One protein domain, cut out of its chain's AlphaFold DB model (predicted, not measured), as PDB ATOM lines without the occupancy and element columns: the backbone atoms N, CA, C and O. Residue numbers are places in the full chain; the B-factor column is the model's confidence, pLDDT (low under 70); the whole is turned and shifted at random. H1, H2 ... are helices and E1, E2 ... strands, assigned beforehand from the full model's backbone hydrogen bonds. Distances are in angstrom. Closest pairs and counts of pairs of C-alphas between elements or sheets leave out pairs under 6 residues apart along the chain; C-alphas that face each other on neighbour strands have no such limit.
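Overview. This is residues 2 to 177 of the 550 residues of the protein "Choice-of-anchor A domain-containing protein" of Herbinix hemicellulosilytica (UniProt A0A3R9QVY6). With little regular structure, the chain winds in stacked turns, walled by mixed sheet E2 E5 E8 E10 E11, parallel sheet E1 E3 E6 E9 and parallel pair E4 E7. The larger sheets make a sandwich, partly face to face; H2 grazes the first, H1, H3 and H4 the second. The 176 printed residues, 69 in four named helices and eleven strands, class mixed, are compact: radius of gyration of the C-alphas 15.0 A, spans 49 by 35 by 35 A.

Arrangement. Residues 115 to 119 (E10) and 151 to 155 (E11) are antiparallel, N 116 and O 154 within hydrogen-bond range, 2.9 A. E10 comes closest to residues 101 to 104 (E9) at C-alphas 116 and 101, 6.6 A apart. In residues 172 to 177 (H4), every O i to N i+4 pair is within range.

Along the chain. C-alpha 115 is at (207.717, 374.203, 197.433); H4 ends at C-alpha 177, (197.440, 352.977, 179.610).

Size, cuts and confidence. Links 65 to 80 and 134 to 150 are long; residues 2 to 8 have pLDDT under 70.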
ATOM      1  N   PHE A   2     213.408 347.047 198.907       23.94
ATOM      2  CA  PHE A   2     212.344 348.029 199.138       23.94
ATOM      3  C   PHE A   2     212.486 348.534 200.572       23.94
ATOM      4  O   PHE A   2     212.287 347.782 201.528       23.94
ATOM      5  N   ARG A   3     212.948 349.778 200.721       28.33
ATOM      6  CA  ARG A   3     213.004 350.462 202.010       28.33
ATOM      7  C   ARG A   3     211.565 350.739 202.440       28.33
ATOM      8  O   ARG A   3     210.838 351.436 201.748       28.33
ATOM      9  N   GLN A   4     211.157 350.185 203.578       30.31
ATOM     10  CA  GLN A   4     209.944 350.635 204.253       30.31
ATOM     11  C   GLN A   4     210.088 352.121 204.600       30.31
ATOM     12  O   GLN A   4     211.034 352.485 205.296       30.31
ATOM     13  N   ASN A   5     209.140 352.956 204.173       31.05
ATOM     14  CA  ASN A   5     208.917 354.271 204.773       31.05
ATOM     15  C   ASN A   5     207.425 354.649 204.708       31.05
ATOM     16  O   ASN A   5     206.925 355.142 203.707       31.05
ATOM     17  N   SER A   6     206.706 354.340 205.792       35.91
ATOM     18  CA  SER A   6     205.776 355.254 206.484       35.91
ATOM     19  C   SER A   6     204.967 356.282 205.658       35.91
ATOM     20  O   SER A   6     204.891 357.455 206.019       35.91
ATOM     21  N   GLY A   7     204.255 355.819 204.628       51.00
ATOM     22  CA  GLY A   7     203.146 356.527 203.983       51.00
ATOM     23  C   GLY A   7     202.470 355.641 202.932       51.00
ATOM     24  O   GLY A   7     203.157 355.045 202.116       51.00
ATOM     25  N   TYR A   8     201.138 355.542 202.942       66.88
ATOM     26  CA  TYR A   8     200.351 354.832 201.915       66.88
ATOM     27  C   TYR A   8     200.037 355.726 200.707       66.88
ATOM     28  O   TYR A   8     199.173 355.390 199.905       66.88
ATOM     29  N   SER A   9     200.641 356.918 200.624       88.12
ATOM     30  CA  SER A   9     200.310 357.890 199.588       88.12
ATOM     31  C   SER A   9     201.507 358.295 198.739       88.12
ATOM     32  O   SER A   9     202.499 358.823 199.254       88.12
ATOM     33  N   GLY A  10     201.332 358.127 197.431       92.38
ATOM     34  CA  GLY A  10     202.323 358.310 196.384       92.38
ATOM     35  C   GLY A  10     203.010 357.013 195.965       92.38
ATOM     36  O   GLY A  10     202.902 355.991 196.640       92.38
ATOM     37  N   ILE A  11     203.714 357.078 194.841       94.50
ATOM     38  CA  ILE A  11     204.516 355.976 194.287       94.50
ATOM     39  C   ILE A  11     205.982 356.406 194.184       94.50
ATOM     40  O   ILE A  11     206.226 357.607 194.059       94.50
ATOM     41  N   PRO A  12     206.963 355.496 194.241       95.00
ATOM     42  CA  PRO A  12     208.372 355.871 194.146       95.00
ATOM     43  C   PRO A  12     208.698 356.562 192.812       95.00
ATOM     44  O   PRO A  12     208.233 356.135 191.757       95.00
ATOM     45  N   TYR A  13     209.507 357.627 192.834       94.75
ATOM     46  CA  TYR A  13     209.907 358.330 191.602       94.75
ATOM     47  C   TYR A  13     210.801 357.485 190.686       94.75
ATOM     48  O   TYR A  13     210.952 357.817 189.517       94.75
ATOM     49  N   ASP A  14     211.419 356.428 191.205       92.44
ATOM     50  CA  ASP A  14     212.253 355.476 190.472       92.44
ATOM     51  C   ASP A  14     211.485 354.209 190.046       92.44
ATOM     52  O   ASP A  14     212.067 353.324 189.421       92.44
ATOM     53  N   ASP A  15     210.183 354.131 190.347       93.75
ATOM     54  CA  ASP A  15     209.301 353.013 189.997       93.75
ATOM     55  C   ASP A  15     207.883 353.508 189.653       93.75
ATOM     56  O   ASP A  15     206.897 353.210 190.330       93.75
ATOM     57  N   ILE A  16     207.783 354.302 188.582       94.94
ATOM     58  CA  ILE A  16     206.502 354.746 188.011       94.94
ATOM     59  C   ILE A  16     206.021 353.680 187.024       94.94
ATOM     60  O   ILE A  16     206.099 353.854 185.813       94.94
ATOM     61  N   ASN A  17     205.569 352.550 187.564       92.81
ATOM     62  CA  ASN A  17     204.993 351.443 186.804       92.81
ATOM     63  C   ASN A  17     203.639 351.055 187.392       92.81
ATOM     64  O   ASN A  17     203.399 351.214 188.593       92.81
ATOM     65  N   TRP A  18     202.750 350.547 186.543       90.44
ATOM     66  CA  TRP A  18     201.495 349.985 187.007       90.44
ATOM     67  C   TRP A  18     201.694 348.544 187.484       90.44
ATOM     68  O   TRP A  18     202.320 347.715 186.825       90.44
ATOM     69  N   TYR A  19     201.128 348.246 188.645       88.12
ATOM     70  CA  TYR A  19     201.032 346.908 189.207       88.12
ATOM     71  C   TYR A  19     199.590 346.611 189.587       88.12
ATOM     72  O   TYR A  19     198.965 347.359 190.353       88.12
ATOM     73  N   ASP A  20     199.110 345.475 189.099       84.69
ATOM     74  CA  ASP A  20     197.826 344.918 189.479       84.69
ATOM     75  C   ASP A  20     197.883 344.389 190.907       84.69
ATOM     76  O   ASP A  20     198.871 343.803 191.364       84.69
ATOM     77  N   VAL A  21     196.777 344.564 191.618       82.25
ATOM     78  CA  VAL A  21     196.601 344.025 192.958       82.25
ATOM     79  C   VAL A  21     195.291 343.256 192.973       82.25
ATOM     80  O   VAL A  21     194.225 343.812 192.717       82.25
ATOM     81  N   VAL A  22     195.373 341.957 193.264       81.69
ATOM     82  CA  VAL A  22     194.205 341.069 193.266       81.69
ATOM     83  C   VAL A  22     193.140 341.608 194.221       81.69
ATOM     84  O   VAL A  22     193.389 341.822 195.407       81.69
ATOM     85  N   GLY A  23     191.941 341.824 193.683       86.94
ATOM     86  CA  GLY A  23     190.786 342.340 194.415       86.94
ATOM     87  C   GLY A  23     190.850 343.839 194.711       86.94
ATOM     88  O   GLY A  23     190.055 344.332 195.511       86.94
ATOM     89  N   GLN A  24     191.775 344.577 194.101       92.75
ATOM     90  CA  GLN A  24     191.901 346.020 194.260       92.75
ATOM     91  C   GLN A  24     191.689 346.707 192.904       92.75
ATOM     92  O   GLN A  24     192.621 346.762 192.102       92.75
ATOM     93  N   PRO A  25     190.497 347.287 192.664       94.56
ATOM     94  CA  PRO A  25     190.170 347.949 191.401       94.56
ATOM     95  C   PRO A  25     191.098 349.098 191.020       94.56
ATOM     96  O   PRO A  25     191.149 349.469 189.860       94.56
ATOM     97  N   PHE A  26     191.807 349.682 191.990       95.44
ATOM     98  CA  PHE A  26     192.713 350.804 191.761       95.44
ATOM     99  C   PHE A  26     194.171 350.388 191.533       95.44
ATOM    100  O   PHE A  26     195.000 351.278 191.369       95.44
ATOM    101  N   GLY A  27     194.513 349.092 191.571       91.75
ATOM    102  CA  GLY A  27     195.890 348.603 191.422       91.75
ATOM    103  C   GLY A  27     196.911 349.448 192.193       91.75
ATOM    104  O   GLY A  27     196.767 349.683 193.394       91.75
ATOM    105  N   THR A  28     197.913 349.972 191.484       91.94
ATOM    106  CA  THR A  28     198.938 350.876 192.038       91.94
ATOM    107  C   THR A  28     198.401 352.257 192.413       91.94
ATOM    108  O   THR A  28     198.877 352.870 193.377       91.94
ATOM    109  N   ALA A  29     197.373 352.738 191.710       93.00
ATOM    110  CA  ALA A  29     196.741 354.025 191.984       93.00
ATOM    111  C   ALA A  29     195.960 354.075 193.302       93.00
ATOM    112  O   ALA A  29     195.517 355.152 193.692       93.00
ATOM    113  N   ILE A  30     195.873 352.971 194.054       93.25
ATOM    114  CA  ILE A  30     195.378 352.998 195.437       93.25
ATOM    115  C   ILE A  30     196.161 353.982 196.325       93.25
ATOM    116  O   ILE A  30     195.609 354.544 197.273       93.25
ATOM    117  N   ASN A  31     197.431 354.232 195.983       93.31
ATOM    118  CA  ASN A  31     198.301 355.180 196.678       93.31
ATOM    119  C   ASN A  31     198.019 356.653 196.306       93.31
ATOM    120  O   ASN A  31     198.624 357.577 196.862       93.31
ATOM    121  N   PHE A  32     197.088 356.911 195.390       95.56
ATOM    122  CA  PHE A  32     196.606 358.243 195.043       95.56
ATOM    123  C   PHE A  32     195.150 358.408 195.466       95.56
ATOM    124  O   PHE A  32     194.342 357.500 195.330       95.56
ATOM    125  N   ASN A  33     194.770 359.599 195.915       96.00
ATOM    126  CA  ASN A  33     193.364 359.946 196.085       96.00
ATOM    127  C   ASN A  33     192.606 359.972 194.763       96.00
ATOM    128  O   ASN A  33     191.426 359.646 194.726       96.00
ATOM    129  N   ALA A  34     193.265 360.400 193.692       97.38
ATOM    130  CA  ALA A  34     192.646 360.507 192.387       97.38
ATOM    131  C   ALA A  34     193.613 360.048 191.301       97.38
ATOM    132  O   ALA A  34     194.771 360.473 191.280       97.38
ATOM    133  N   ILE A  35     193.108 359.216 190.396       98.62
ATOM    134  CA  ILE A  35     193.688 358.946 189.089       98.62
ATOM    135  C   ILE A  35     192.705 359.444 188.027       98.62
ATOM    136  O   ILE A  35     191.554 359.011 187.962       98.62
ATOM    137  N   ILE A  36     193.142 360.416 187.234       98.75
ATOM    138  CA  ILE A  36     192.350 361.023 186.164       98.75
ATOM    139  C   ILE A  36     193.021 360.677 184.842       98.75
ATOM    140  O   ILE A  36     194.181 361.023 184.655       98.75
ATOM    141  N   PHE A  37     192.333 359.993 183.931       98.69
ATOM    142  CA  PHE A  37     192.961 359.521 182.688       98.69
ATOM    143  C   PHE A  37     193.183 360.643 181.665       98.69
ATOM    144  O   PHE A  37     194.205 360.683 180.989       98.69
ATOM    145  N   GLY A  38     192.246 361.583 181.581       98.44
ATOM    146  CA  GLY A  38     192.310 362.769 180.734       98.44
ATOM    147  C   GLY A  38     192.739 364.020 181.499       98.44
ATOM    148  O   GLY A  38     193.571 363.971 182.405       98.44
ATOM    149  N   ASP A  39     192.169 365.162 181.117       98.62
ATOM    150  CA  ASP A  39     192.483 366.456 181.721       98.62
ATOM    151  C   ASP A  39     191.789 366.648 183.082       98.62
ATOM    152  O   ASP A  39     190.665 366.187 183.322       98.62
ATOM    153  N   ALA A  40     192.442 367.407 183.962       98.06
ATOM    154  CA  ALA A  40     191.871 367.856 185.227       98.06
ATOM    155  C   ALA A  40     192.146 369.343 185.476       98.06
ATOM    156  O   ALA A  40     193.179 369.887 185.071       98.06
ATOM    157  N   ASN A  41     191.246 370.032 186.180       96.19
ATOM    158  CA  ASN A  41     191.470 371.432 186.527       96.19
ATOM    159  C   ASN A  41     190.918 371.850 187.896       96.19
ATOM    160  O   ASN A  41     190.042 371.204 188.452       96.19
ATOM    161  N   ASN A  42     191.457 372.953 188.430       93.25
ATOM    162  CA  ASN A  42     191.038 373.646 189.664       93.25
ATOM    163  C   ASN A  42     190.765 372.745 190.894       93.25
ATOM    164  O   ASN A  42     189.963 373.096 191.763       93.25
ATOM    165  N   ILE A  43     191.476 371.622 191.015       94.00
ATOM    166  CA  ILE A  43     191.651 370.924 192.297       94.00
ATOM    167  C   ILE A  43     192.482 371.850 193.192       94.00
ATOM    168  O   ILE A  43     193.474 372.421 192.726       94.00
ATOM    169  N   ILE A  44     192.059 372.037 194.443       92.19
ATOM    170  CA  ILE A  44     192.715 372.972 195.373       92.19
ATOM    171  C   ILE A  44     193.434 372.269 196.521       92.19
ATOM    172  O   ILE A  44     194.424 372.803 197.015       92.19
ATOM    173  N   ASP A  45     192.976 371.080 196.917       92.69
ATOM    174  CA  ASP A  45     193.572 370.333 198.018       92.69
ATOM    175  C   ASP A  45     193.376 368.824 197.849       92.69
ATOM    176  O   ASP A  45     192.279 368.343 197.564       92.69
ATOM    177  N   THR A  46     194.441 368.057 198.060       95.12
ATOM    178  CA  THR A  46     194.362 366.601 198.203       95.12
ATOM    179  C   THR A  46     195.118 366.175 199.450       95.12
ATOM    180  O   THR A  46     196.297 366.481 199.637       95.12
ATOM    181  N   LYS A  47     194.462 365.423 200.337       93.81
ATOM    182  CA  LYS A  47     195.107 364.987 201.581       93.81
ATOM    183  C   LYS A  47     196.270 364.024 201.317       93.81
ATOM    184  O   LYS A  47     197.256 364.072 202.041       93.81
ATOM    185  N   GLY A  48     196.209 363.215 200.267       93.69
ATOM    186  CA  GLY A  48     197.317 362.430 199.715       93.69
ATOM    187  C   GLY A  48     197.759 362.949 198.343       93.69
ATOM    188  O   GLY A  48     197.726 364.154 198.092       93.69
ATOM    189  N   GLY A  49     198.221 362.049 197.478       95.69
ATOM    190  CA  GLY A  49     198.661 362.364 196.120       95.69
ATOM    191  C   GLY A  49     197.580 362.209 195.051       95.69
ATOM    192  O   GLY A  49     196.524 361.634 195.302       95.69
ATOM    193  N   MET A  50     197.868 362.671 193.838       97.44
ATOM    194  CA  MET A  50     197.029 362.463 192.658       97.44
ATOM    195  C   MET A  50     197.859 362.265 191.387       97.44
ATOM    196  O   MET A  50     198.982 362.774 191.281       97.44
ATOM    197  N   ALA A  51     197.274 361.553 190.428       98.56
ATOM    198  CA  ALA A  51     197.841 361.251 189.123       98.56
ATOM    199  C   ALA A  51     196.879 361.706 188.010       98.56
ATOM    200  O   ALA A  51     195.683 361.427 188.073       98.56
ATOM    201  N   ILE A  52     197.382 362.427 187.006       98.81
ATOM    202  CA  ILE A  52     196.601 362.939 185.869       98.81
ATOM    203  C   ILE A  52     197.303 362.564 184.560       98.81
ATOM    204  O   ILE A  52     198.450 362.948 184.358       98.81
ATOM    205  N   GLY A  53     196.640 361.830 183.672       98.44
ATOM    206  CA  GLY A  53     197.212 361.391 182.396       98.44
ATOM    207  C   GLY A  53     197.313 362.526 181.384       98.44
ATOM    208  O   GLY A  53     198.326 362.666 180.699       98.44
ATOM    209  N   GLY A  54     196.299 363.394 181.348       98.38
ATOM    210  CA  GLY A  54     196.278 364.596 180.523       98.38
ATOM    211  C   GLY A  54     196.977 365.796 181.165       98.38
ATOM    212  O   GLY A  54     197.970 365.685 181.885       98.38
ATOM    213  N   ASN A  55     196.446 366.980 180.883       98.69
ATOM    214  CA  ASN A  55     196.944 368.252 181.386       98.69
ATOM    215  C   ASN A  55     196.295 368.615 182.723       98.69
ATOM    216  O   ASN A  55     195.112 368.355 182.959       98.69
ATOM    217  N   PHE A  56     197.048 369.324 183.565       98.31
ATOM    218  CA  PHE A  56     196.516 369.956 184.765       98.31
ATOM    219  C   PHE A  56     196.534 371.477 184.650       98.31
ATOM    220  O   PHE A  56     197.588 372.089 184.454       98.31
ATOM    221  N   THR A  57     195.378 372.115 184.842       96.38
ATOM    222  CA  THR A  57     195.279 373.583 184.829       96.38
ATOM    223  C   THR A  57     194.631 374.133 186.095       96.38
ATOM    224  O   THR A  57     193.671 373.578 186.619       96.38
ATOM    225  N   SER A  58     195.139 375.247 186.625       94.00
ATOM    226  CA  SER A  58     194.512 375.888 187.788       94.00
ATOM    227  C   SER A  58     194.776 377.389 187.842       94.00
ATOM    228  O   SER A  58     195.911 377.849 187.706       94.00
ATOM    229  N   SER A  59     193.743 378.186 188.107       91.38
ATOM    230  CA  SER A  59     193.930 379.605 188.448       91.38
ATOM    231  C   SER A  59     194.350 379.812 189.909       91.38
ATOM    232  O   SER A  59     194.590 380.944 190.323       91.38
ATOM    233  N   ARG A  60     194.430 378.741 190.707       90.88
ATOM    234  CA  ARG A  60     194.677 378.769 192.154       90.88
ATOM    235  C   ARG A  60     195.948 378.007 192.517       90.88
ATOM    236  O   ARG A  60     196.614 377.427 191.660       90.88
ATOM    237  N   GLY A  61     196.314 378.088 193.793       93.81
ATOM    238  CA  GLY A  61     197.312 377.194 194.367       93.81
ATOM    239  C   GLY A  61     196.717 375.813 194.620       93.81
ATOM    240  O   GLY A  61     195.495 375.662 194.622       93.81
ATOM    241  N   LEU A  62     197.593 374.839 194.826       95.81
ATOM    242  CA  LEU A  62     197.230 373.464 195.146       95.81
ATOM    243  C   LEU A  62     198.155 372.939 196.241       95.81
ATOM    244  O   LEU A  62     199.379 373.095 196.150       95.81
ATOM    245  N   THR A  63     197.560 372.299 197.240       95.62
ATOM    246  CA  THR A  63     198.255 371.577 198.307       95.62
ATOM    247  C   THR A  63     198.035 370.073 198.176       95.62
ATOM    248  O   THR A  63     196.907 369.633 197.976       95.62
ATOM    249  N   LEU A  64     199.105 369.275 198.288       96.12
ATOM    250  CA  LEU A  64     199.013 367.810 198.288       96.12
ATOM    251  C   LEU A  64     199.816 367.181 199.433       96.12
ATOM    252  O   LEU A  64     200.925 367.621 199.752       96.12
ATOM    253  N   GLY A  65     199.293 366.093 199.998       93.31
ATOM    254  CA  GLY A  65     200.035 365.214 200.909       93.31
ATOM    255  C   GLY A  65     200.044 365.633 202.384       93.31
ATOM    256  O   GLY A  65     200.803 365.064 203.168       93.31
ATOM    257  N   TYR A  66     199.211 366.595 202.787       91.31
ATOM    258  CA  TYR A  66     199.119 367.066 204.179       91.31
ATOM    259  C   TYR A  66     198.338 366.135 205.121       91.31
ATOM    260  O   TYR A  66     198.276 366.394 206.322       91.31
ATOM    261  N   GLY A  67     197.781 365.043 204.598       87.06
ATOM    262  CA  GLY A  67     196.956 364.097 205.338       87.06
ATOM    263  C   GLY A  67     195.655 364.713 205.862       87.06
ATOM    264  O   GLY A  67     195.403 365.913 205.732       87.06
ATOM    265  N   ASN A  68     194.778 363.879 206.421       83.00
ATOM    266  CA  ASN A  68     193.479 364.346 206.913       83.00
ATOM    267  C   ASN A  68     193.675 365.300 208.104       83.00
ATOM    268  O   ASN A  68     194.518 365.061 208.970       83.00
ATOM    269  N   ASP A  69     192.931 366.408 208.123       81.50
ATOM    270  CA  ASP A  69     193.026 367.465 209.143       81.50
ATOM    271  C   ASP A  69     194.441 368.041 209.354       81.50
ATOM    272  O   ASP A  69     194.777 368.522 210.436       81.50
ATOM    273  N   GLY A  70     195.309 367.956 208.337       77.00
ATOM    274  CA  GLY A  70     196.709 368.382 208.432       77.00
ATOM    275  C   GLY A  70     197.598 367.437 209.250       77.00
ATOM    276  O   GLY A  70     198.763 367.752 209.514       77.00
ATOM    277  N   LYS A  71     197.072 366.281 209.670       80.50
ATOM    278  CA  LYS A  71     197.843 365.224 210.325       80.50
ATOM    279  C   LYS A  71     198.492 364.368 209.247       80.50
ATOM    280  O   LYS A  71     197.805 363.683 208.501       80.50
ATOM    281  N   LEU A  72     199.823 364.314 209.243       80.44
ATOM    282  CA  LEU A  72     200.619 363.560 208.263       80.44
ATOM    283  C   LEU A  72     200.519 362.025 208.396       80.44
ATOM    284  O   LEU A  72     201.375 361.300 207.892       80.44
ATOM    285  N   THR A  73     199.504 361.504 209.086       76.88
ATOM    286  CA  THR A  73     199.263 360.066 209.212       76.88
ATOM    287  C   THR A  73     198.968 359.481 207.832       76.88
ATOM    288  O   THR A  73     198.038 359.909 207.156       76.88
ATOM    289  N   GLY A  74     199.763 358.499 207.406       71.75
ATOM    290  CA  GLY A  74     199.606 357.852 206.101       71.75
ATOM    291  C   GLY A  74     200.205 358.624 204.920       71.75
ATOM    292  O   GLY A  74     200.289 358.055 203.837       71.75
ATOM    293  N   THR A  75     200.687 359.853 205.113       83.25
ATOM    294  CA  THR A  75     201.488 360.573 204.113       83.25
ATOM    295  C   THR A  75     202.926 360.712 204.596       83.25
ATOM    296  O   THR A  75     203.815 360.059 204.062       83.25
ATOM    297  N   GLY A  76     203.176 361.513 205.629       86.50
ATOM    298  CA  GLY A  76     204.520 361.760 206.145       86.50
ATOM    299  C   GLY A  76     205.465 362.388 205.112       86.50
ATOM    300  O   GLY A  76     205.128 362.583 203.939       86.50
ATOM    301  N   TYR A  77     206.680 362.707 205.552       92.19
ATOM    302  CA  TYR A  77     207.763 363.066 204.641       92.19
ATOM    303  C   TYR A  77     208.423 361.782 204.142       92.19
ATOM    304  O   TYR A  77     209.158 361.144 204.893       92.19
ATOM    305  N   SER A  78     208.167 361.410 202.890       92.75
ATOM    306  CA  SER A  78     208.832 360.273 202.248       92.75
ATOM    307  C   SER A  78     209.975 360.765 201.342       92.75
ATOM    308  O   SER A  78     209.875 361.864 200.779       92.75
ATOM    309  N   PRO A  79     211.078 360.001 201.245       94.06
ATOM    310  CA  PRO A  79     212.226 360.338 200.405       94.06
ATOM    311  C   PRO A  79     212.018 360.073 198.911       94.06
ATOM    312  O   PRO A  79     212.874 360.468 198.126       94.06
ATOM    313  N   ASP A  80     210.950 359.364 198.547       94.06
ATOM    314  CA  ASP A  80     210.755 358.739 197.239       94.06
ATOM    315  C   ASP A  80     209.351 358.949 196.646       94.06
ATOM    316  O   ASP A  80     209.195 358.954 195.427       94.06
ATOM    317  N   ALA A  81     208.329 359.196 197.467       95.56
ATOM    318  CA  ALA A  81     206.938 359.229 197.030       95.56
ATOM    319  C   ALA A  81     206.609 360.449 196.156       95.56
ATOM    320  O   ALA A  81     206.534 361.587 196.630       95.56
ATOM    321  N   VAL A  82     206.312 360.193 194.887       98.06
ATOM    322  CA  VAL A  82     205.611 361.080 193.958       98.06
ATOM    323  C   VAL A  82     204.165 361.195 194.393       98.06
ATOM    324  O   VAL A  82     203.431 360.211 194.411       98.06
ATOM    325  N   ARG A  83     203.744 362.413 194.736       97.62
ATOM    326  CA  ARG A  83     202.353 362.715 195.112       97.62
ATOM    327  C   ARG A  83     201.640 363.597 194.110       97.62
ATOM    328  O   ARG A  83     200.438 363.778 194.221       97.62
ATOM    329  N   PHE A  84     202.359 364.122 193.132       98.56
ATOM    330  CA  PHE A  84     201.753 364.818 192.017       98.56
ATOM    331  C   PHE A  84     202.409 364.334 190.732       98.56
ATOM    332  O   PHE A  84     203.555 364.687 190.453       98.56
ATOM    333  N   LEU A  85     201.696 363.474 190.009       98.75
ATOM    334  CA  LEU A  85     202.121 362.897 188.739       98.75
ATOM    335  C   LEU A  85     201.222 363.437 187.628       98.75
ATOM    336  O   LEU A  85     200.005 363.283 187.705       98.75
ATOM    337  N   VAL A  86     201.800 364.063 186.606       98.75
ATOM    338  CA  VAL A  86     201.043 364.548 185.442       98.75
ATOM    339  C   VAL A  86     201.723 364.108 184.152       98.75
ATOM    340  O   VAL A  86     202.909 364.376 183.969       98.75
ATOM    341  N   GLY A  87     200.990 363.443 183.260       98.19
ATOM    342  CA  GLY A  87     201.490 363.018 181.950       98.19
ATOM    343  C   GLY A  87     201.642 364.181 180.967       98.19
ATOM    344  O   GLY A  87     202.650 364.267 180.269       98.19
ATOM    345  N   GLY A  88     200.685 365.112 180.956       97.94
ATOM    346  CA  GLY A  88     200.687 366.293 180.094       97.94
ATOM    347  C   GLY A  88     201.317 367.548 180.707       97.94
ATOM    348  O   GLY A  88     202.211 367.501 181.558       97.94
ATOM    349  N   ASP A  89     200.843 368.707 180.246       98.50
ATOM    350  CA  ASP A  89     201.286 370.022 180.705       98.50
ATOM    351  C   ASP A  89     200.667 370.379 182.070       98.50
ATOM    352  O   ASP A  89     199.476 370.182 182.320       98.50
ATOM    353  N   ILE A  90     201.463 371.004 182.940       98.19
ATOM    354  CA  ILE A  90     201.018 371.621 184.195       98.19
ATOM    355  C   ILE A  90     201.032 373.140 184.018       98.19
ATOM    356  O   ILE A  90     202.094 373.748 183.854       98.19
ATOM    357  N   ALA A  91     199.863 373.776 184.094       96.88
ATOM    358  CA  ALA A  91     199.711 375.223 183.962       96.88
ATOM    359  C   ALA A  91     198.882 375.821 185.106       96.88
ATOM    360  O   ALA A  91     197.652 375.903 185.054       96.88
ATOM    361  N   MET A  92     199.578 376.306 186.134       94.31
ATOM    362  CA  MET A  92     198.976 376.889 187.329       94.31
ATOM    363  C   MET A  92     199.388 378.349 187.553       94.31
ATOM    364  O   MET A  92     200.523 378.749 187.277       94.31
ATOM    365  N   GLN A  93     198.466 379.152 188.090       92.69
ATOM    366  CA  GLN A  93     198.741 380.540 188.486       92.69
ATOM    367  C   GLN A  93     199.173 380.669 189.954       92.69
ATOM    368  O   GLN A  93     200.012 381.516 190.263       92.69
ATOM    369  N   GLY A  94     198.624 379.845 190.852       92.81
ATOM    370  CA  GLY A  94     198.984 379.849 192.270       92.81
ATOM    371  C   GLY A  94     200.126 378.888 192.617       92.81
ATOM    372  O   GLY A  94     200.558 378.106 191.767       92.81
ATOM    373  N   PRO A  95     200.654 378.969 193.851       95.19
ATOM    374  CA  PRO A  95     201.744 378.111 194.300       95.19
ATOM    375  C   PRO A  95     201.302 376.648 194.400       95.19
ATOM    376  O   PRO A  95     200.202 376.349 194.860       95.19
ATOM    377  N   LEU A  96     202.194 375.747 194.007       97.56
ATOM    378  CA  LEU A  96     202.066 374.309 194.197       97.56
ATOM    379  C   LEU A  96     202.902 373.891 195.410       97.56
ATOM    380  O   LEU A  96     204.126 374.051 195.406       97.56
ATOM    381  N   VAL A  97     202.252 373.358 196.440       97.12
ATOM    382  CA  VAL A  97     202.910 372.949 197.682       97.12
ATOM    383  C   VAL A  97     202.644 371.473 197.936       97.12
ATOM    384  O   VAL A  97     201.502 371.062 198.115       97.12
ATOM    385  N   VAL A  98     203.701 370.665 197.942       97.62
ATOM    386  CA  VAL A  98     203.584 369.200 197.983       97.62
ATOM    387  C   VAL A  98     204.458 368.649 199.090       97.62
ATOM    388  O   VAL A  98     205.643 368.965 199.167       97.62
ATOM    389  N   ILE A  99     203.901 367.791 199.935       96.12
ATOM    390  CA  ILE A  99     204.712 366.891 200.751       96.12
ATOM    391  C   ILE A  99     204.973 365.661 199.892       96.12
ATOM    392  O   ILE A  99     204.079 364.841 199.746       96.12
ATOM    393  N   GLY A 100     206.149 365.554 199.279       96.75
ATOM    394  CA  GLY A 100     206.480 364.528 198.285       96.75
ATOM    395  C   GLY A 100     206.936 365.102 196.941       96.75
ATOM    396  O   GLY A 100     207.002 366.317 196.745       96.75
ATOM    397  N   HIS A 101     207.280 364.206 196.020       98.19
ATOM    398  CA  HIS A 101     207.798 364.548 194.703       98.19
ATOM    399  C   HIS A 101     206.704 364.992 193.728       98.19
ATOM    400  O   HIS A 101     205.533 364.611 193.839       98.19
ATOM    401  N   VAL A 102     207.136 365.788 192.748       98.44
ATOM    402  CA  VAL A 102     206.332 366.289 191.632       98.44
ATOM    403  C   VAL A 102     206.988 365.836 190.339       98.44
ATOM    404  O   VAL A 102     208.124 366.235 190.073       98.44
ATOM    405  N   VAL A 103     206.271 365.033 189.557       98.69
ATOM    406  CA  VAL A 103     206.719 364.500 188.268       98.69
ATOM    407  C   VAL A 103     205.792 364.997 187.165       98.69
ATOM    408  O   VAL A 103     204.571 364.942 187.307       98.69
ATOM    409  N   GLY A 104     206.376 365.496 186.075       97.69
ATOM    410  CA  GLY A 104     205.640 366.007 184.919       97.69
ATOM    411  C   GLY A 104     206.208 365.478 183.604       97.69
ATOM    412  O   GLY A 104     207.426 365.491 183.423       97.69
ATOM    413  N   GLY A 105     205.340 365.038 182.693       96.81
ATOM    414  CA  GLY A 105     205.711 364.625 181.335       96.81
ATOM    415  C   GLY A 105     205.736 365.775 180.321       96.81
ATOM    416  O   GLY A 105     206.463 365.704 179.332       96.81
ATOM    417  N   GLY A 106     204.997 366.859 180.578       95.62
ATOM    418  CA  GLY A 106     204.916 368.027 179.699       95.62
ATOM    419  C   GLY A 106     205.611 369.288 180.222       95.62
ATOM    420  O   GLY A 106     206.520 369.275 181.056       95.62
ATOM    421  N   LYS A 107     205.167 370.436 179.707       96.56
ATOM    422  CA  LYS A 107     205.605 371.761 180.157       96.56
ATOM    423  C   LYS A 107     205.114 372.024 181.570       96.56
ATOM    424  O   LYS A 107     203.988 371.694 181.926       96.56
ATOM    425  N   PHE A 108     205.929 372.726 182.345       96.50
ATOM    426  CA  PHE A 108     205.626 373.003 183.740       96.50
ATOM    427  C   PHE A 108     205.612 374.501 184.040       96.50
ATOM    428  O   PHE A 108     206.589 375.222 183.819       96.50
ATOM    429  N   ARG A 109     204.499 374.963 184.606       95.12
ATOM    430  CA  ARG A 109     204.335 376.304 185.156       95.12
ATOM    431  C   ARG A 109     203.496 376.237 186.426       95.12
ATOM    432  O   ARG A 109     202.338 375.837 186.384       95.12
ATOM    433  N   ALA A 110     204.052 376.743 187.521       93.94
ATOM    434  CA  ALA A 110     203.337 376.979 188.770       93.94
ATOM    435  C   ALA A 110     203.651 378.375 189.321       93.94
ATOM    436  O   ALA A 110     204.626 379.019 188.916       93.94
ATOM    437  N   GLY A 111     202.809 378.866 190.229       90.38
ATOM    438  CA  GLY A 111     202.989 380.164 190.866       90.38
ATOM    439  C   GLY A 111     204.264 380.242 191.708       90.38
ATOM    440  O   GLY A 111     204.813 379.236 192.171       90.38
ATOM    441  N   ARG A 112     204.739 381.472 191.937       87.62
ATOM    442  CA  ARG A 112     205.882 381.730 192.827       87.62
ATOM    443  C   ARG A 112     205.593 381.204 194.234       87.62
ATOM    444  O   ARG A 112     204.464 381.289 194.702       87.62
ATOM    445  N   GLY A 113     206.626 380.706 194.909       86.50
ATOM    446  CA  GLY A 113     206.499 380.115 196.247       86.50
ATOM    447  C   GLY A 113     206.173 378.619 196.249       86.50
ATOM    448  O   GLY A 113     206.078 378.029 197.324       86.50
ATOM    449  N   SER A 114     206.060 377.991 195.072       96.50
ATOM    450  CA  SER A 114     205.924 376.534 194.970       96.50
ATOM    451  C   SER A 114     207.084 375.826 195.678       96.50
ATOM    452  O   SER A 114     208.249 376.191 195.484       96.50
ATOM    453  N   THR A 115     206.759 374.854 196.529       97.44
ATOM    454  CA  THR A 115     207.717 374.203 197.433       97.44
ATOM    455  C   THR A 115     207.363 372.734 197.629       97.44
ATOM    456  O   THR A 115     206.211 372.414 197.920       97.44
ATOM    457  N   TYR A 116     208.358 371.852 197.526       97.88
ATOM    458  CA  TYR A 116     208.188 370.409 197.721       97.88
ATOM    459  C   TYR A 116     209.003 369.928 198.913       97.88
ATOM    460  O   TYR A 116     210.174 370.284 199.045       97.88
ATOM    461  N   MET A 117     208.386 369.151 199.796       97.38
ATOM    462  CA  MET A 117     208.984 368.685 201.045       97.38
ATOM    463  C   MET A 117     209.294 367.196 200.943       97.38
ATOM    464  O   MET A 117     208.380 366.373 200.960       97.38
ATOM    465  N   ILE A 118     210.579 366.869 200.829       97.62
ATOM    466  CA  ILE A 118     211.076 365.516 200.564       97.62
ATOM    467  C   ILE A 118     211.736 364.959 201.820       97.62
ATOM    468  O   ILE A 118     212.682 365.553 202.338       97.62
ATOM    469  N   GLY A 119     211.234 363.836 202.326       95.69
ATOM    470  CA  GLY A 119     211.754 363.193 203.531       95.69
ATOM    471  C   GLY A 119     213.215 362.795 203.397       95.69
ATOM    472  O   GLY A 119     213.702 362.536 202.298       95.69
ATOM    473  N   LYS A 120     213.935 362.751 204.517       94.44
ATOM    474  CA  LYS A 120     215.318 362.277 204.504       94.44
ATOM    475  C   LYS A 120     215.385 360.754 204.518       94.44
ATOM    476  O   LYS A 120     214.705 360.119 205.318       94.44
ATOM    477  N   ASP A 121     216.241 360.181 203.680       91.94
ATOM    478  CA  ASP A 121     216.508 358.736 203.659       91.94
ATOM    479  C   ASP A 121     217.721 358.336 204.523       91.94
ATOM    480  O   ASP A 121     218.016 357.153 204.684       91.94
ATOM    481  N   GLY A 122     218.417 359.330 205.085       91.50
ATOM    482  CA  GLY A 122     219.599 359.160 205.928       91.50
ATOM    483  C   GLY A 122     220.913 358.999 205.158       91.50
ATOM    484  O   GLY A 122     221.964 358.937 205.795       91.50
ATOM    485  N   SER A 123     220.882 358.958 203.822       93.12
ATOM    486  CA  SER A 123     222.098 358.894 203.012       93.12
ATOM    487  C   SER A 123     222.766 360.273 202.903       93.12
ATOM    488  O   SER A 123     222.079 361.292 202.753       93.12
ATOM    489  N   PRO A 124     224.107 360.349 202.976       91.69
ATOM    490  CA  PRO A 124     224.822 361.603 202.761       91.69
ATOM    491  C   PRO A 124     224.730 362.092 201.306       91.69
ATOM    492  O   PRO A 124     224.875 363.288 201.054       91.69
ATOM    493  N   GLU A 125     224.439 361.205 200.351       94.69
ATOM    494  CA  GLU A 125     224.312 361.528 198.929       94.69
ATOM    495  C   GLU A 125     222.942 362.115 198.553       94.69
ATOM    496  O   GLU A 125     222.823 362.747 197.501       94.69
ATOM    497  N   GLN A 126     221.913 361.963 199.398       95.44
ATOM    498  CA  GLN A 126     220.535 362.340 199.063       95.44
ATOM    499  C   GLN A 126     220.405 363.785 198.573       95.44
ATOM    500  O   GLN A 126     219.697 364.063 197.608       95.44
ATOM    501  N   ALA A 127     221.088 364.723 199.232       95.69
ATOM    502  CA  ALA A 127     221.020 366.135 198.871       95.69
ATOM    503  C   ALA A 127     221.566 366.396 197.457       95.69
ATOM    504  O   ALA A 127     221.037 367.247 196.739       95.69
ATOM    505  N   GLN A 128     222.599 365.657 197.043       95.75
ATOM    506  CA  GLN A 128     223.138 365.756 195.690       95.75
ATOM    507  C   GLN A 128     222.165 365.142 194.679       95.75
ATOM    508  O   GLN A 128     221.815 365.807 193.710       95.75
ATOM    509  N   ILE A 129     221.628 363.952 194.968       96.44
ATOM    510  CA  ILE A 129     220.622 363.286 194.122       96.44
ATOM    511  C   ILE A 129     219.414 364.204 193.891       96.44
ATOM    512  O   ILE A 129     219.000 364.425 192.758       96.44
ATOM    513  N   LEU A 130     218.877 364.810 194.953       97.50
ATOM    514  CA  LEU A 130     217.765 365.756 194.852       97.50
ATOM    515  C   LEU A 130     218.141 367.026 194.076       97.50
ATOM    516  O   LEU A 130     217.306 367.584 193.367       97.50
ATOM    517  N   THR A 131     219.385 367.492 194.192       95.94
ATOM    518  CA  THR A 131     219.868 368.641 193.414       95.94
ATOM    519  C   THR A 131     219.854 368.331 191.919       95.94
ATOM    520  O   THR A 131     219.390 369.162 191.136       95.94
ATOM    521  N   ASP A 132     220.278 367.128 191.538       95.44
ATOM    522  CA  ASP A 132     220.310 366.672 190.148       95.44
ATOM    523  C   ASP A 132     218.884 366.407 189.623       95.44
ATOM    524  O   ASP A 132     218.503 366.882 188.548       95.44
ATOM    525  N   LEU A 133     218.029 365.761 190.427       97.00
ATOM    526  CA  LEU A 133     216.618 365.517 190.101       97.00
ATOM    527  C   LEU A 133     215.830 366.806 189.843       97.00
ATOM    528  O   LEU A 133     215.004 366.825 188.937       97.00
ATOM    529  N   TYR A 134     216.109 367.891 190.572       97.06
ATOM    530  CA  TYR A 134     215.393 369.172 190.459       97.06
ATOM    531  C   TYR A 134     216.173 370.278 189.733       97.06
ATOM    532  O   TYR A 134     215.787 371.454 189.778       97.06
ATOM    533  N   GLN A 135     217.270 369.937 189.053       94.25
ATOM    534  CA  GLN A 135     217.993 370.879 188.205       94.25
ATOM    535  C   GLN A 135     217.070 371.424 187.104       94.25
ATOM    536  O   GLN A 135     216.367 370.666 186.436       94.25
ATOM    537  N   ALA A 136     217.076 372.737 186.890       93.31
ATOM    538  CA  ALA A 136     216.198 373.392 185.926       93.31
ATOM    539  C   ALA A 136     216.994 374.365 185.036       93.31
ATOM    540  O   ALA A 136     217.833 375.112 185.560       93.31
ATOM    541  N   PRO A 137     216.752 374.385 183.709       91.56
ATOM    542  CA  PRO A 137     217.378 375.345 182.804       91.56
ATOM    543  C   PRO A 137     217.106 376.789 183.234       91.56
ATOM    544  O   PRO A 137     215.984 377.142 183.589       91.56
ATOM    545  N   GLY A 138     218.141 377.630 183.210       91.19
ATOM    546  CA  GLY A 138     218.041 379.025 183.652       91.19
ATOM    547  C   GLY A 138     217.911 379.212 185.170       91.19
ATOM    548  O   GLY A 138     217.743 380.344 185.620       91.19
ATOM    549  N   GLY A 139     218.000 378.135 185.960       90.81
ATOM    550  CA  GLY A 139     218.029 378.203 187.419       90.81
ATOM    551  C   GLY A 139     219.282 378.900 187.957       90.81
ATOM    552  O   GLY A 139     220.349 378.887 187.342       90.81
ATOM    553  N   SER A 140     219.156 379.499 189.137       92.31
ATOM    554  CA  SER A 140     220.251 380.189 189.813       92.31
ATOM    555  C   SER A 140     221.356 379.216 190.223       92.31
ATOM    556  O   SER A 140     221.094 378.175 190.827       92.31
ATOM    557  N   VAL A 141     222.616 379.605 190.014       90.38
ATOM    558  CA  VAL A 141     223.791 378.869 190.523       90.38
ATOM    559  C   VAL A 141     223.857 378.831 192.053       90.38
ATOM    560  O   VAL A 141     224.553 377.990 192.622       90.38
ATOM    561  N   TYR A 142     223.128 379.728 192.725       90.88
ATOM    562  CA  TYR A 142     223.003 379.789 194.183       90.88
ATOM    563  C   TYR A 142     221.810 378.996 194.712       90.88
ATOM    564  O   TYR A 142     221.600 378.949 195.922       90.88
ATOM    565  N   TRP A 143     221.026 378.372 193.832       94.19
ATOM    566  CA  TRP A 143     219.938 377.528 194.280       94.19
ATOM    567  C   TRP A 143     220.459 376.317 195.043       94.19
ATOM    568  O   TRP A 143     221.373 375.624 194.596       94.19
ATOM    569  N   ARG A 144     219.885 376.087 196.222       93.38
ATOM    570  CA  ARG A 144     220.227 374.994 197.126       93.38
ATOM    571  C   ARG A 144     218.954 374.498 197.794       93.38
ATOM    572  O   ARG A 144     218.040 375.282 198.066       93.38
ATOM    573  N   LEU A 145     218.935 373.208 198.097       95.56
ATOM    574  CA  LEU A 145     217.929 372.612 198.967       95.56
ATOM    575  C   LEU A 145     217.995 373.267 200.349       95.56
ATOM    576  O   LEU A 145     219.077 373.539 200.866       95.56
ATOM    577  N   SER A 146     216.834 373.510 200.953       96.06
ATOM    578  CA  SER A 146     216.767 373.960 202.344       96.06
ATOM    579  C   SER A 146     216.580 372.758 203.260       96.06
ATOM    580  O   SER A 146     215.556 372.085 203.184       96.06
ATOM    581  N   ASP A 147     217.543 372.494 204.134       96.25
ATOM    582  CA  ASP A 147     217.417 371.465 205.165       96.25
ATOM    583  C   ASP A 147     216.476 371.942 206.291       96.25
ATOM    584  O   ASP A 147     216.678 373.011 206.873       96.25
ATOM    585  N   ARG A 148     215.424 371.167 206.582       96.06
ATOM    586  CA  ARG A 148     214.425 371.441 207.631       96.06
ATOM    587  C   ARG A 148     214.509 370.460 208.804       96.06
ATOM    588  O   ARG A 148     213.562 370.331 209.576       96.06
ATOM    589  N   GLY A 149     215.620 369.745 208.940       94.25
ATOM    590  CA  GLY A 149     215.806 368.697 209.937       94.25
ATOM    591  C   GLY A 149     215.301 367.353 209.423       94.25
ATOM    592  O   GLY A 149     216.114 366.515 209.041       94.25
ATOM    593  N   SER A 150     213.980 367.152 209.382       91.62
ATOM    594  CA  SER A 150     213.354 365.875 208.986       91.62
ATOM    595  C   SER A 150     213.200 365.674 207.473       91.62
ATOM    596  O   SER A 150     213.019 364.550 207.011       91.62
ATOM    597  N   HIS A 151     213.264 366.754 206.698       96.06
ATOM    598  CA  HIS A 151     213.054 366.761 205.253       96.06
ATOM    599  C   HIS A 151     213.872 367.879 204.597       96.06
ATOM    600  O   HIS A 151     214.326 368.814 205.264       96.06
ATOM    601  N   TYR A 152     214.036 367.797 203.282       97.88
ATOM    602  CA  TYR A 152     214.510 368.889 202.442       97.88
ATOM    603  C   TYR A 152     213.325 369.640 201.840       97.88
ATOM    604  O   TYR A 152     212.331 369.035 201.449       97.88
ATOM    605  N   ALA A 153     213.441 370.960 201.728       97.75
ATOM    606  CA  ALA A 153     212.518 371.783 200.963       97.75
ATOM    607  C   ALA A 153     213.154 372.187 199.624       97.75
ATOM    608  O   ALA A 153     214.160 372.905 199.580       97.75
ATOM    609  N   VAL A 154     212.536 371.731 198.536       97.44
ATOM    610  CA  VAL A 154     212.830 372.098 197.150       97.44
ATOM    611  C   VAL A 154     211.979 373.319 196.814       97.44
ATOM    612  O   VAL A 154     210.770 373.202 196.636       97.44
ATOM    613  N   SER A 155     212.581 374.505 196.752       95.00
ATOM    614  CA  SER A 155     211.843 375.744 196.478       95.00
ATOM    615  C   SER A 155     212.010 376.193 195.029       95.00
ATOM    616  O   SER A 155     213.133 376.304 194.544       95.00
ATOM    617  N   SER A 156     210.899 376.512 194.366       93.88
ATOM    618  CA  SER A 156     210.858 377.099 193.018       93.88
ATOM    619  C   SER A 156     210.878 378.636 193.067       93.88
ATOM    620  O   SER A 156     210.048 379.303 192.445       93.88
ATOM    621  N   TYR A 157     211.754 379.227 193.889       90.00
ATOM    622  CA  TYR A 157     211.813 380.688 194.056       90.00
ATOM    623  C   TYR A 157     212.448 381.407 192.858       90.00
ATOM    624  O   TYR A 157     212.172 382.588 192.642       90.00
ATOM    625  N   ASP A 158     213.313 380.721 192.110       91.25
ATOM    626  CA  ASP A 158     214.057 381.258 190.972       91.25
ATOM    627  C   ASP A 158     213.403 380.873 189.643       91.25
ATOM    628  O   ASP A 158     213.033 381.739 188.852       91.25
ATOM    629  N   VAL A 159     213.214 379.574 189.432       93.12
ATOM    630  CA  VAL A 159     212.583 378.977 188.255       93.12
ATOM    631  C   VAL A 159     211.613 377.878 188.689       93.12
ATOM    632  O   VAL A 159     211.731 377.369 189.807       93.12
ATOM    633  N   PRO A 160     210.650 377.486 187.837       93.00
ATOM    634  CA  PRO A 160     209.820 376.321 188.104       93.00
ATOM    635  C   PRO A 160     210.687 375.060 188.207       93.00
ATOM    636  O   PRO A 160     211.413 374.724 187.272       93.00
ATOM    637  N   ARG A 161     210.627 374.375 189.350       95.00
ATOM    638  CA  ARG A 161     211.336 373.114 189.585       95.00
ATOM    639  C   ARG A 161     210.323 371.990 189.659       95.00
ATOM    640  O   ARG A 161     209.237 372.178 190.181       95.00
ATOM    641  N   PHE A 162     210.678 370.842 189.114       97.12
ATOM    642  CA  PHE A 162     209.929 369.588 189.144       97.12
ATOM    643  C   PHE A 162     210.884 368.491 188.655       97.12
ATOM    644  O   PHE A 162     212.014 368.810 188.272       97.12
ATOM    645  N   ILE A 163     210.453 367.233 188.673       98.44
ATOM    646  CA  ILE A 163     211.177 366.125 188.050       98.44
ATOM    647  C   ILE A 163     210.545 365.873 186.674       98.44
ATOM    648  O   ILE A 163     209.403 365.413 186.609       98.44
ATOM    649  N   PRO A 164     211.231 366.190 185.565       98.06
ATOM    650  CA  PRO A 164     210.797 365.755 184.244       98.06
ATOM    651  C   PRO A 164     210.762 364.224 184.167       98.06
ATOM    652  O   PRO A 164     211.704 363.574 184.620       98.06
ATOM    653  N   ALA A 165     209.692 363.642 183.626       97.81
ATOM    654  CA  ALA A 165     209.538 362.186 183.548       97.81
ATOM    655  C   ALA A 165     210.668 361.508 182.746       97.81
ATOM    656  O   ALA A 165     211.178 360.460 183.141       97.81
ATOM    657  N   ASP A 166     211.130 362.150 181.672       96.38
ATOM    658  CA  ASP A 166     212.254 361.694 180.848       96.38
ATOM    659  C   ASP A 166     213.577 361.611 181.630       96.38
ATOM    660  O   ASP A 166     214.378 360.708 181.394       96.38
ATOM    661  N   ARG A 167     213.791 362.494 182.613       96.44
ATOM    662  CA  ARG A 167     214.997 362.497 183.458       96.44
ATOM    663  C   ARG A 167     215.156 361.222 184.276       96.44
ATOM    664  O   ARG A 167     216.282 360.807 184.534       96.44
ATOM    665  N   ILE A 168     214.043 360.650 184.714       96.56
ATOM    666  CA  ILE A 168     213.998 359.423 185.517       96.56
ATOM    667  C   ILE A 168     213.674 358.190 184.662       96.56
ATOM    668  O   ILE A 168     213.546 357.099 185.203       96.56
ATOM    669  N   GLY A 169     213.559 358.348 183.337       96.75
ATOM    670  CA  GLY A 169     213.214 357.258 182.423       96.75
ATOM    671  C   GLY A 169     211.810 356.688 182.645       96.75
ATOM    672  O   GLY A 169     211.586 355.521 182.342       96.75
ATOM    673  N   ALA A 170     210.886 357.480 183.198       96.31
ATOM    674  CA  ALA A 170     209.531 357.031 183.495       96.31
ATOM    675  C   ALA A 170     208.645 357.046 182.242       96.31
ATOM    676  O   ALA A 170     208.463 358.096 181.618       96.31
ATOM    677  N   ASP A 171     208.035 355.903 181.923       96.38
ATOM    678  CA  ASP A 171     206.977 355.798 180.915       96.38
ATOM    679  C   ASP A 171     205.620 356.139 181.539       96.38
ATOM    680  O   ASP A 171     204.827 355.279 181.920       96.38
ATOM    681  N   VAL A 172     205.370 357.441 181.694       96.94
ATOM    682  CA  VAL A 172     204.121 357.924 182.297       96.94
ATOM    683  C   VAL A 172     202.915 357.571 181.423       96.94
ATOM    684  O   VAL A 172     201.860 357.271 181.968       96.94
ATOM    685  N   SER A 173     203.059 357.558 180.094       96.00
ATOM    686  CA  SER A 173     202.009 357.089 179.178       96.00
ATOM    687  C   SER A 173     201.638 355.635 179.442       96.00
ATOM    688  O   SER A 173     200.475 355.365 179.725       96.00
ATOM    689  N   GLY A 174     202.626 354.735 179.453       96.06
ATOM    690  CA  GLY A 174     202.418 353.316 179.741       96.06
ATOM    691  C   GLY A 174     201.774 353.090 181.109       96.06
ATOM    692  O   GLY A 174     200.837 352.309 181.218       96.06
ATOM    693  N   PHE A 175     202.174 353.857 182.135       97.62
ATOM    694  CA  PHE A 175     201.512 353.822 183.444       97.62
ATOM    695  C   PHE A 175     200.002 354.107 183.360       97.62
ATOM    696  O   PHE A 175     199.224 353.411 184.011       97.62
ATOM    697  N   PHE A 176     199.571 355.124 182.601       98.44
ATOM    698  CA  PHE A 176     198.145 355.457 182.472       98.44
ATOM    699  C   PHE A 176     197.385 354.508 181.545       98.44
ATOM    700  O   PHE A 176     196.210 354.256 181.815       98.44
ATOM    701  N   ASP A 177     198.030 353.977 180.506       97.25
ATOM    702  CA  ASP A 177     197.440 352.977 179.610       97.25
ATOM    703  C   ASP A 177     197.163 351.672 180.379       97.25
ATOM    704  O   ASP A 177     196.016 351.225 180.443       97.25
TER     705      ASP A 177